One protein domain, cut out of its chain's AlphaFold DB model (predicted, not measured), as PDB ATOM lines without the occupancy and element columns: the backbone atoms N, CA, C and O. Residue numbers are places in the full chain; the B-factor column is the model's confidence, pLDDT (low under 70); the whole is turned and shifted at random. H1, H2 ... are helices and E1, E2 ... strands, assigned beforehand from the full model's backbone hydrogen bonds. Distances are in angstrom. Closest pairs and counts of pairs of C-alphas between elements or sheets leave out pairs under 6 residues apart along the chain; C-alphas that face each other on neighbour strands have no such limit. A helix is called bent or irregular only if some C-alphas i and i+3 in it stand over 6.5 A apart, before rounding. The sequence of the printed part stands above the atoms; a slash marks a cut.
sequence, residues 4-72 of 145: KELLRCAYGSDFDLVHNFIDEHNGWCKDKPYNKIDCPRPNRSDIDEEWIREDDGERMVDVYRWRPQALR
ATOM      1  N   LYS A   4     165.644 282.164 332.494       72.75
ATOM      2  CA  LYS A   4     165.762 282.974 331.276       72.75
ATOM      3  C   LYS A   4     167.209 283.295 330.883       72.75
ATOM      4  O   LYS A   4     167.533 283.327 329.698       72.75
ATOM      5  N   GLU A   5     168.079 283.559 331.857       65.19
ATOM      6  CA  GLU A   5     169.508 283.789 331.600       65.19
ATOM      7  C   GLU A   5     170.202 282.504 331.133       65.19
ATOM      8  O   GLU A   5     171.029 282.557 330.225       65.19
ATOM      9  N   LEU A   6     169.815 281.352 331.689       64.25
ATOM     10  CA  LEU A   6     170.349 280.042 331.314       64.25
ATOM     11  C   LEU A   6     169.935 279.643 329.891       64.25
ATOM     12  O   LEU A   6     170.787 279.266 329.085       64.25
ATOM     13  N   LEU A   7     168.656 279.811 329.545       77.12
ATOM     14  CA  LEU A   7     168.161 279.606 328.182       77.12
ATOM     15  C   LEU A   7     168.896 280.516 327.190       77.12
ATOM     16  O   LEU A   7     169.331 280.056 326.133       77.12
ATOM     17  N   ARG A   8     169.126 281.784 327.552       80.69
ATOM     18  CA  ARG A   8     169.894 282.722 326.723       80.69
ATOM     19  C   ARG A   8     171.326 282.260 326.476       80.69
ATOM     20  O   ARG A   8     171.807 282.364 325.351       80.69
ATOM     21  N   CYS A   9     171.999 281.736 327.496       73.06
ATOM     22  CA  CYS A   9     173.348 281.191 327.354       73.06
ATOM     23  C   CYS A   9     173.383 279.941 326.463       73.06
ATOM     24  O   CYS A   9     174.242 279.858 325.588       73.06
ATOM     25  N   ALA A  10     172.455 278.999 326.648       76.56
ATOM     26  CA  ALA A  10     172.444 277.738 325.903       76.56
ATOM     27  C   ALA A  10     172.107 277.924 324.414       76.56
ATOM     28  O   ALA A  10     172.764 277.353 323.541       76.56
ATOM     29  N   TYR A  11     171.107 278.755 324.115       81.06
ATOM     30  CA  TYR A  11     170.721 279.068 322.740       81.06
ATOM     31  C   TYR A  11     171.697 280.038 322.058       81.06
ATOM     32  O   TYR A  11     171.812 280.034 320.833       81.06
ATOM     33  N   GLY A  12     172.451 280.830 322.823       83.81
ATOM     34  CA  GLY A  12     173.513 281.684 322.294       83.81
ATOM     35  C   GLY A  12     172.988 282.699 321.277       83.81
ATOM     36  O   GLY A  12     172.065 283.458 321.568       83.81
ATOM     37  N   SER A  13     173.573 282.715 320.075       83.81
ATOM     38  CA  SER A  13     173.160 283.619 318.989       83.81
ATOM     39  C   SER A  13     171.734 283.379 318.499       83.81
ATOM     40  O   SER A  13     171.125 284.294 317.951       83.81
ATOM     41  N   ASP A  14     171.201 282.176 318.705       83.38
ATOM     42  CA  ASP A  14     169.877 281.797 318.217       83.38
ATOM     43  C   ASP A  14     168.769 282.251 319.177       83.38
ATOM     44  O   ASP A  14     167.602 282.289 318.796       83.38
ATOM     45  N   PHE A  15     169.114 282.637 320.415       86.12
ATOM     46  CA  PHE A  15     168.131 282.939 321.457       86.12
ATOM     47  C   PHE A  15     167.150 284.034 321.040       86.12
ATOM     48  O   PHE A  15     165.944 283.832 321.120       86.12
ATOM     49  N   ASP A  16     167.638 285.167 320.535       86.19
ATOM     50  CA  ASP A  16     166.766 286.284 320.150       86.19
ATOM     51  C   ASP A  16     165.836 285.924 318.971       86.19
ATOM     52  O   ASP A  16     164.779 286.531 318.812       86.19
ATOM     53  N   LEU A  17     166.191 284.911 318.170       83.81
ATOM     54  CA  LEU A  17     165.345 284.403 317.088       83.81
ATOM     55  C   LEU A  17     164.267 283.451 317.607       83.81
ATOM     56  O   LEU A  17     163.147 283.452 317.094       83.81
ATOM     57  N   VAL A  18     164.605 282.626 318.602       85.69
ATOM     58  CA  VAL A  18     163.780 281.473 318.977       85.69
ATOM     59  C   VAL A  18     163.112 281.588 320.343       85.69
ATOM     60  O   VAL A  18     162.270 280.761 320.663       85.69
ATOM     61  N   HIS A  19     163.404 282.622 321.140       87.25
ATOM     62  CA  HIS A  19     162.954 282.701 322.537       87.25
ATOM     63  C   HIS A  19     161.431 282.646 322.726       87.25
ATOM     64  O   HIS A  19     160.969 282.233 323.781       87.25
ATOM     65  N   ASN A  20     160.639 283.049 321.726       86.12
ATOM     66  CA  ASN A  20     159.172 282.968 321.782       86.12
ATOM     67  C   ASN A  20     158.622 281.554 321.516       86.12
ATOM     68  O   ASN A  20     157.417 281.333 321.638       86.12
ATOM     69  N   PHE A  21     159.493 280.632 321.116       85.06
ATOM     70  CA  PHE A  21     159.193 279.245 320.766       85.06
ATOM     71  C   PHE A  21     159.782 278.250 321.778       85.06
ATOM     72  O   PHE A  21     159.523 277.053 321.665       85.06
ATOM     73  N   ILE A  22     160.570 278.731 322.747       85.75
ATOM     74  CA  ILE A  22     161.162 277.915 323.810       85.75
ATOM     75  C   ILE A  22     160.114 277.671 324.897       85.75
ATOM     76  O   ILE A  22     159.544 278.614 325.446       85.75
ATOM     77  N   ASP A  23     159.904 276.409 325.243       84.25
ATOM     78  CA  ASP A  23     159.234 276.016 326.474       84.25
ATOM     79  C   ASP A  23     160.175 276.278 327.661       84.25
ATOM     80  O   ASP A  23     161.236 275.662 327.797       84.25
ATOM     81  N   GLU A  24     159.792 277.229 328.512       77.31
ATOM     82  CA  GLU A  24     160.597 277.679 329.651       77.31
ATOM     83  C   GLU A  24     160.785 276.603 330.734       77.31
ATOM     84  O   GLU A  24     161.628 276.795 331.603       77.31
ATOM     85  N   HIS A  25     160.071 275.470 330.680       72.00
ATOM     86  CA  HIS A  25     160.183 274.388 331.667       72.00
ATOM     87  C   HIS A  25     161.118 273.250 331.256       72.00
ATOM     88  O   HIS A  25     161.678 272.585 332.117       72.00
ATOM     89  N   ASN A  26     161.287 272.992 329.960       73.56
ATOM     90  CA  ASN A  26     162.096 271.864 329.461       73.56
ATOM     91  C   ASN A  26     163.110 272.270 328.378       73.56
ATOM     92  O   ASN A  26     163.944 271.467 327.951       73.56
ATOM     93  N   GLY A  27     163.103 273.548 327.994       80.38
ATOM     94  CA  GLY A  27     164.091 274.136 327.109       80.38
ATOM     95  C   GLY A  27     163.925 273.708 325.659       80.38
ATOM     96  O   GLY A  27     164.787 274.055 324.853       80.38
ATOM     97  N   TRP A  28     162.861 272.980 325.307       88.00
ATOM     98  CA  TRP A  28     162.563 272.606 323.930       88.00
ATOM     99  C   TRP A  28     162.013 273.795 323.157       88.00
ATOM    100  O   TRP A  28     161.024 274.414 323.538       88.00
ATOM    101  N   CYS A  29     162.647 274.088 322.032       88.50
ATOM    102  CA  CYS A  29     162.130 274.991 321.029       88.50
ATOM    103  C   CYS A  29     161.228 274.204 320.079       88.50
ATOM    104  O   CYS A  29     161.665 273.217 319.476       88.50
ATOM    105  N   LYS A  30     159.971 274.625 319.932       82.88
ATOM    106  CA  LYS A  30     159.031 273.998 318.997       82.88
ATOM    107  C   LYS A  30     158.177 275.015 318.263       82.88
ATOM    108  O   LYS A  30     157.840 276.076 318.786       82.88
ATOM    109  N   ASP A  31     157.816 274.665 317.036       71.81
ATOM    110  CA  ASP A  31     156.854 275.440 316.266       71.81
ATOM    111  C   ASP A  31     155.442 275.248 316.839       71.81
ATOM    112  O   ASP A  31     155.079 274.156 317.286       71.81
ATOM    113  N   LYS A  32     154.631 276.310 316.838       58.28
ATOM    114  CA  LYS A  32     153.205 276.176 317.163       58.28
ATOM    115  C   LYS A  32     152.522 275.388 316.036       58.28
ATOM    116  O   LYS A  32     152.959 275.469 314.893       58.28
ATOM    117  N   PRO A  33     151.411 274.684 316.303       51.00
ATOM    118  CA  PRO A  33     150.814 273.716 315.370       51.00
ATOM    119  C   PRO A  33     150.268 274.271 314.028       51.00
ATOM    120  O   PRO A  33     149.653 273.532 313.263       51.00
ATOM    121  N   TYR A  34     150.515 275.537 313.666       50.16
ATOM    122  CA  TYR A  34     150.004 276.145 312.434       50.16
ATOM    123  C   TYR A  34     151.107 276.601 311.471       50.16
ATOM    124  O   TYR A  34     151.446 277.776 311.415       50.16
ATOM    125  N   ASN A  35     151.543 275.661 310.623       43.72
ATOM    126  CA  ASN A  35     151.811 275.802 309.178       43.72
ATOM    127  C   ASN A  35     152.624 277.001 308.646       43.72
ATOM    128  O   ASN A  35     152.610 277.271 307.441       43.72
ATOM    129  N   LYS A  36     153.393 277.683 309.479       47.12
ATOM    130  CA  LYS A  36     154.475 278.551 309.034       47.12
ATOM    131  C   LYS A  36     155.717 278.039 309.714       47.12
ATOM    132  O   LYS A  36     155.792 278.111 310.927       47.12
ATOM    133  N   ILE A  37     156.652 277.513 308.926       50.44
ATOM    134  CA  ILE A  37     157.989 277.147 309.397       50.44
ATOM    135  C   ILE A  37     158.700 278.460 309.761       50.44
ATOM    136  O   ILE A  37     159.529 278.958 309.004       50.44
ATOM    137  N   ASP A  38     158.291 279.067 310.870       60.09
ATOM    138  CA  ASP A  38     158.850 280.310 311.391       60.09
ATOM    139  C   ASP A  38     159.914 279.992 312.449       60.09
ATOM    140  O   ASP A  38     160.785 280.823 312.690       60.09
ATOM    141  N   CYS A  39     159.894 278.782 313.032       64.88
ATOM    142  CA  CYS A  39     160.973 278.309 313.891       64.88
ATOM    143  C   CYS A  39     162.226 278.025 313.039       64.88
ATOM    144  O   CYS A  39     162.226 277.080 312.234       64.88
ATOM    145  N   PRO A  40     163.303 278.819 313.185       70.12
ATOM    146  CA  PRO A  40     164.544 278.597 312.466       70.12
ATOM    147  C   PRO A  40     165.107 277.232 312.848       70.12
ATOM    148  O   PRO A  40     165.307 276.939 314.028       70.12
ATOM    149  N   ARG A  41     165.390 276.401 311.843       72.38
ATOM    150  CA  ARG A  41     166.151 275.177 312.076       72.38
ATOM    151  C   ARG A  41     167.606 275.561 312.318       72.38
ATOM    152  O   ARG A  41     168.211 276.181 311.437       72.38
ATOM    153  N   PRO A  42     168.167 275.227 313.482       72.50
ATOM    154  CA  PRO A  42     169.548 275.549 313.777       72.50
ATOM    155  C   PRO A  42     170.466 274.730 312.862       72.50
ATOM    156  O   PRO A  42     170.194 273.574 312.544       72.50
ATOM    157  N   ASN A  43     171.572 275.331 312.432       75.31
ATOM    158  CA  ASN A  43     172.601 274.650 311.645       75.31
ATOM    159  C   ASN A  43     173.824 274.368 312.529       75.31
ATOM    160  O   ASN A  43     174.890 274.956 312.339       75.31
ATOM    161  N   ARG A  44     173.636 273.531 313.554       74.75
ATOM    162  CA  ARG A  44     174.663 273.166 314.541       74.75
ATOM    163  C   ARG A  44     174.477 271.716 314.995       74.75
ATOM    164  O   ARG A  44     173.372 271.190 314.934       74.75
ATOM    165  N   SER A  45     175.564 271.067 315.408       77.94
ATOM    166  CA  SER A  45     175.595 269.630 315.729       77.94
ATOM    167  C   SER A  45     175.344 269.300 317.204       77.94
ATOM    168  O   SER A  45     175.253 268.133 317.565       77.94
ATOM    169  N   ASP A  46     175.279 270.308 318.066       76.00
ATOM    170  CA  ASP A  46     175.133 270.206 319.522       76.00
ATOM    171  C   ASP A  46     173.683 270.441 319.972       76.00
ATOM    172  O   ASP A  46     173.403 271.118 320.966       76.00
ATOM    173  N   ILE A  47     172.750 269.867 319.217       83.75
ATOM    174  CA  ILE A  47     171.318 269.877 319.513       83.75
ATOM    175  C   ILE A  47     170.797 268.451 319.669       83.75
ATOM    176  O   ILE A  47     171.327 267.509 319.078       83.75
ATOM    177  N   ASP A  48     169.749 268.315 320.466       84.00
ATOM    178  CA  ASP A  48     168.821 267.198 320.389       84.00
ATOM    179  C   ASP A  48     167.653 267.613 319.502       84.00
ATOM    180  O   ASP A  48     167.187 268.751 319.577       84.00
ATOM    181  N   GLU A  49     167.169 266.692 318.678       86.62
ATOM    182  CA  GLU A  49     166.012 266.906 317.818       86.62
ATOM    183  C   GLU A  49     165.084 265.701 317.848       86.62
ATOM    184  O   GLU A  49     165.528 264.555 317.926       86.62
ATOM    185  N   GLU A  50     163.783 265.957 317.769       86.19
ATOM    186  CA  GLU A  50     162.790 264.897 317.681       86.19
ATOM    187  C   GLU A  50     161.498 265.353 317.004       86.19
ATOM    188  O   GLU A  50     161.189 266.544 316.889       86.19
ATOM    189  N   TRP A  51     160.736 264.355 316.556       83.25
ATOM    190  CA  TRP A  51     159.380 264.516 316.058       83.25
ATOM    191  C   TRP A  51     158.422 263.880 317.050       83.25
ATOM    192  O   TRP A  51     158.478 262.674 317.290       83.25
ATOM    193  N   ILE A  52     157.533 264.692 317.607       82.81
ATOM    194  CA  ILE A  52     156.481 264.236 318.510       82.81
ATOM    195  C   ILE A  52     155.119 264.463 317.877       82.81
ATOM    196  O   ILE A  52     154.964 265.325 317.019       82.81
ATOM    197  N   ARG A  53     154.118 263.705 318.314       83.62
ATOM    198  CA  ARG A  53     152.745 263.881 317.853       83.62
ATOM    199  C   ARG A  53     151.924 264.547 318.949       83.62
ATOM    200  O   ARG A  53     151.741 263.954 320.008       83.62
ATOM    201  N   GLU A  54     151.447 265.759 318.698       82.81
ATOM    202  CA  GLU A  54     150.661 266.559 319.647       82.81
ATOM    203  C   GLU A  54     149.219 266.731 319.152       82.81
ATOM    204  O   GLU A  54     148.959 266.721 317.948       82.81
ATOM    205  N   ASP A  55     148.275 266.856 320.086       81.38
ATOM    206  CA  ASP A  55     146.896 267.258 319.795       81.38
ATOM    207  C   ASP A  55     146.810 268.788 319.852       81.38
ATOM    208  O   ASP A  55     147.124 269.390 320.882       81.38
ATOM    209  N   ASP A  56     146.417 269.419 318.747       74.00
ATOM    210  CA  ASP A  56     146.252 270.874 318.659       74.00
ATOM    211  C   ASP A  56     144.830 271.356 319.004       74.00
ATOM    212  O   ASP A  56     144.544 272.554 318.933       74.00
ATOM    213  N   GLY A  57     143.947 270.435 319.404       78.81
ATOM    214  CA  GLY A  57     142.538 270.675 319.708       78.81
ATOM    215  C   GLY A  57     141.595 270.423 318.528       78.81
ATOM    216  O   GLY A  57     140.397 270.239 318.747       78.81
ATOM    217  N   GLU A  58     142.104 270.375 317.293       78.75
ATOM    218  CA  GLU A  58     141.333 270.016 316.096       78.75
ATOM    219  C   GLU A  58     141.773 268.667 315.515       78.75
ATOM    220  O   GLU A  58     140.957 267.927 314.953       78.75
ATOM    221  N   ARG A  59     143.062 268.335 315.628       79.31
ATOM    222  CA  ARG A  59     143.665 267.117 315.084       79.31
ATOM    223  C   ARG A  59     145.008 266.799 315.741       79.31
ATOM    224  O   ARG A  59     145.685 267.642 316.318       79.31
ATOM    225  N   MET A  60     145.453 265.566 315.524       82.31
ATOM    226  CA  MET A  60     146.828 265.176 315.830       82.31
ATOM    227  C   MET A  60     147.779 265.692 314.744       82.31
ATOM    228  O   MET A  60     147.590 265.367 313.565       82.31
ATOM    229  N   VAL A  61     148.827 266.405 315.143       80.69
ATOM    230  CA  VAL A  61     149.871 266.943 314.263       80.69
ATOM    231  C   VAL A  61     151.253 266.464 314.692       80.69
ATOM    232  O   VAL A  61     151.535 266.335 315.882       80.69
ATOM    233  N   ASP A  62     152.120 266.195 313.717       81.50
ATOM    234  CA  ASP A  62     153.527 265.906 313.984       81.50
ATOM    235  C   ASP A  62     154.289 267.236 314.110       81.50
ATOM    236  O   ASP A  62     154.249 268.080 313.213       81.50
ATOM    237  N   VAL A  63     154.974 267.421 315.233       81.19
ATOM    238  CA  VAL A  63     155.702 268.633 315.603       81.19
ATOM    239  C   VAL A  63     157.188 268.313 315.661       81.19
ATOM    240  O   VAL A  63     157.613 267.398 316.368       81.19
ATOM    241  N   TYR A  64     157.977 269.098 314.932       83.50
ATOM    242  CA  TYR A  64     159.425 269.115 315.092       83.50
ATOM    243  C   TYR A  64     159.788 269.986 316.287       83.50
ATOM    244  O   TYR A  64     159.374 271.149 316.362       83.50
ATOM    245  N   ARG A  65     160.600 269.446 317.188       87.12
ATOM    246  CA  ARG A  65     161.192 270.205 318.284       87.12
ATOM    247  C   ARG A  65     162.679 269.919 318.394       87.12
ATOM    248  O   ARG A  65     163.142 268.832 318.054       87.12
ATOM    249  N   TRP A  66     163.418 270.911 318.865       88.25
ATOM    250  CA  TRP A  66     164.852 270.803 319.094       88.25
ATOM    251  C   TRP A  66     165.264 271.566 320.349       88.25
ATOM    252  O   TRP A  66     164.560 272.470 320.798       88.25
ATOM    253  N   ARG A  67     166.416 271.222 320.917       87.25
ATOM    254  CA  ARG A  67     167.044 271.982 322.004       87.25
ATOM    255  C   ARG A  67     168.562 271.859 321.954       87.25
ATOM    256  O   ARG A  67     169.059 270.837 321.494       87.25
ATOM    257  N   PRO A  68     169.322 272.831 322.474       83.62
ATOM    258  CA  PRO A  68     170.738 272.632 322.760       83.62
ATOM    259  C   PRO A  68     170.946 271.466 323.738       83.62
ATOM    260  O   PRO A  68     170.280 271.404 324.772       83.62
ATOM    261  N   GLN A  69     171.917 270.588 323.473       78.81
ATOM    262  CA  GLN A  69     172.249 269.456 324.362       78.81
ATOM    263  C   GLN A  69     172.636 269.910 325.778       78.81
ATOM    264  O   GLN A  69     172.409 269.199 326.752       78.81
ATOM    265  N   ALA A  70     173.152 271.136 325.914       69.88
ATOM    266  CA  ALA A  70     173.445 271.756 327.206       69.88
ATOM    267  C   ALA A  70     172.209 271.887 328.128       69.88
ATOM    268  O   ALA A  70     172.373 272.009 329.342       69.88
ATOM    269  N   LEU A  71     170.992 271.849 327.569       71.50
ATOM    270  CA  LEU A  71     169.723 271.882 328.305       71.50
ATOM    271  C   LEU A  71     169.172 270.489 328.645       71.50
ATOM    272  O   LEU A  71     168.067 270.398 329.175       71.50
ATOM    273  N   ARG A  72     169.899 269.398 328.371       71.31
ATOM    274  CA  ARG A  72     169.465 268.055 328.783       71.31
ATOM    275  C   ARG A  72     169.179 268.000 330.285       71.31
ATOM    276  O   ARG A  72     170.009 268.403 331.104       71.31
TER     277      ARG A  72
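Overview. This is residues 4 to 72 of the 145 residues of an uncharacterized protein of Sphingobacterium psychroaquaticum (UniProt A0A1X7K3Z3). A long two-stranded hairpin, E1 and E2, runs along the longest axis, with the irregular helix H1 near the end where E1 begins and E2 ends. The long stretch of residues 19 to 46, with no named element, loops along the E2 side of the hairpin and is tied to E2 by a short pairing at residues 29 to 30. The 69 printed residues include one named helix and two named strands, in the order H1, E1, E2; the sheet, in the order E1, E2, is antiparallel. The class is mixed, helices and strands, with under half of the residues in named elements. The whole is compact, with a radius of gyration of the C-alphas of 12.0 A, yet elongated, spanning 36 by 22 by 19 A.

Along the chain. H1, residues 4 to 18, begins at C-alpha 4 (165.762, 282.974, 331.276) and is 12.5 A long. It is irregular: C-alphas 10 and 13 are 9.1 A apart. E1, residues 47 to 55, is 24.6 A long. E2, residues 60 to 68, is 26.0 A long and ends at C-alpha 68 (170.738, 272.632, 322.760).

Arrangement. In H1, 6 of 11 O i to N i+4 pairs are within hydrogen-bond range. Its closest C-alpha to E2 is that of Ala 10, 6.2 A from that of Pro 68. Residues 29 to 30 pair antiparallel with residues 65 to 66 of E2. E1 and E2 form a hairpin, antiparallel at 158 degrees between directions; N 48 and O 67, 2.8 A, and N 61 and O 54, 2.8 A, are within hydrogen-bond range.

Size, cuts and confidence. The C-alphas farthest apart are those of Cys 9 and Glu 58, 35.7 A. The link from H1 to E1 is long, 28 residues; that from E1 to E2 is tight. The printed part has no cut. Its mean pLDDT is 76.9; residues 5 to 6, 32 to 39 and 70 are under 70.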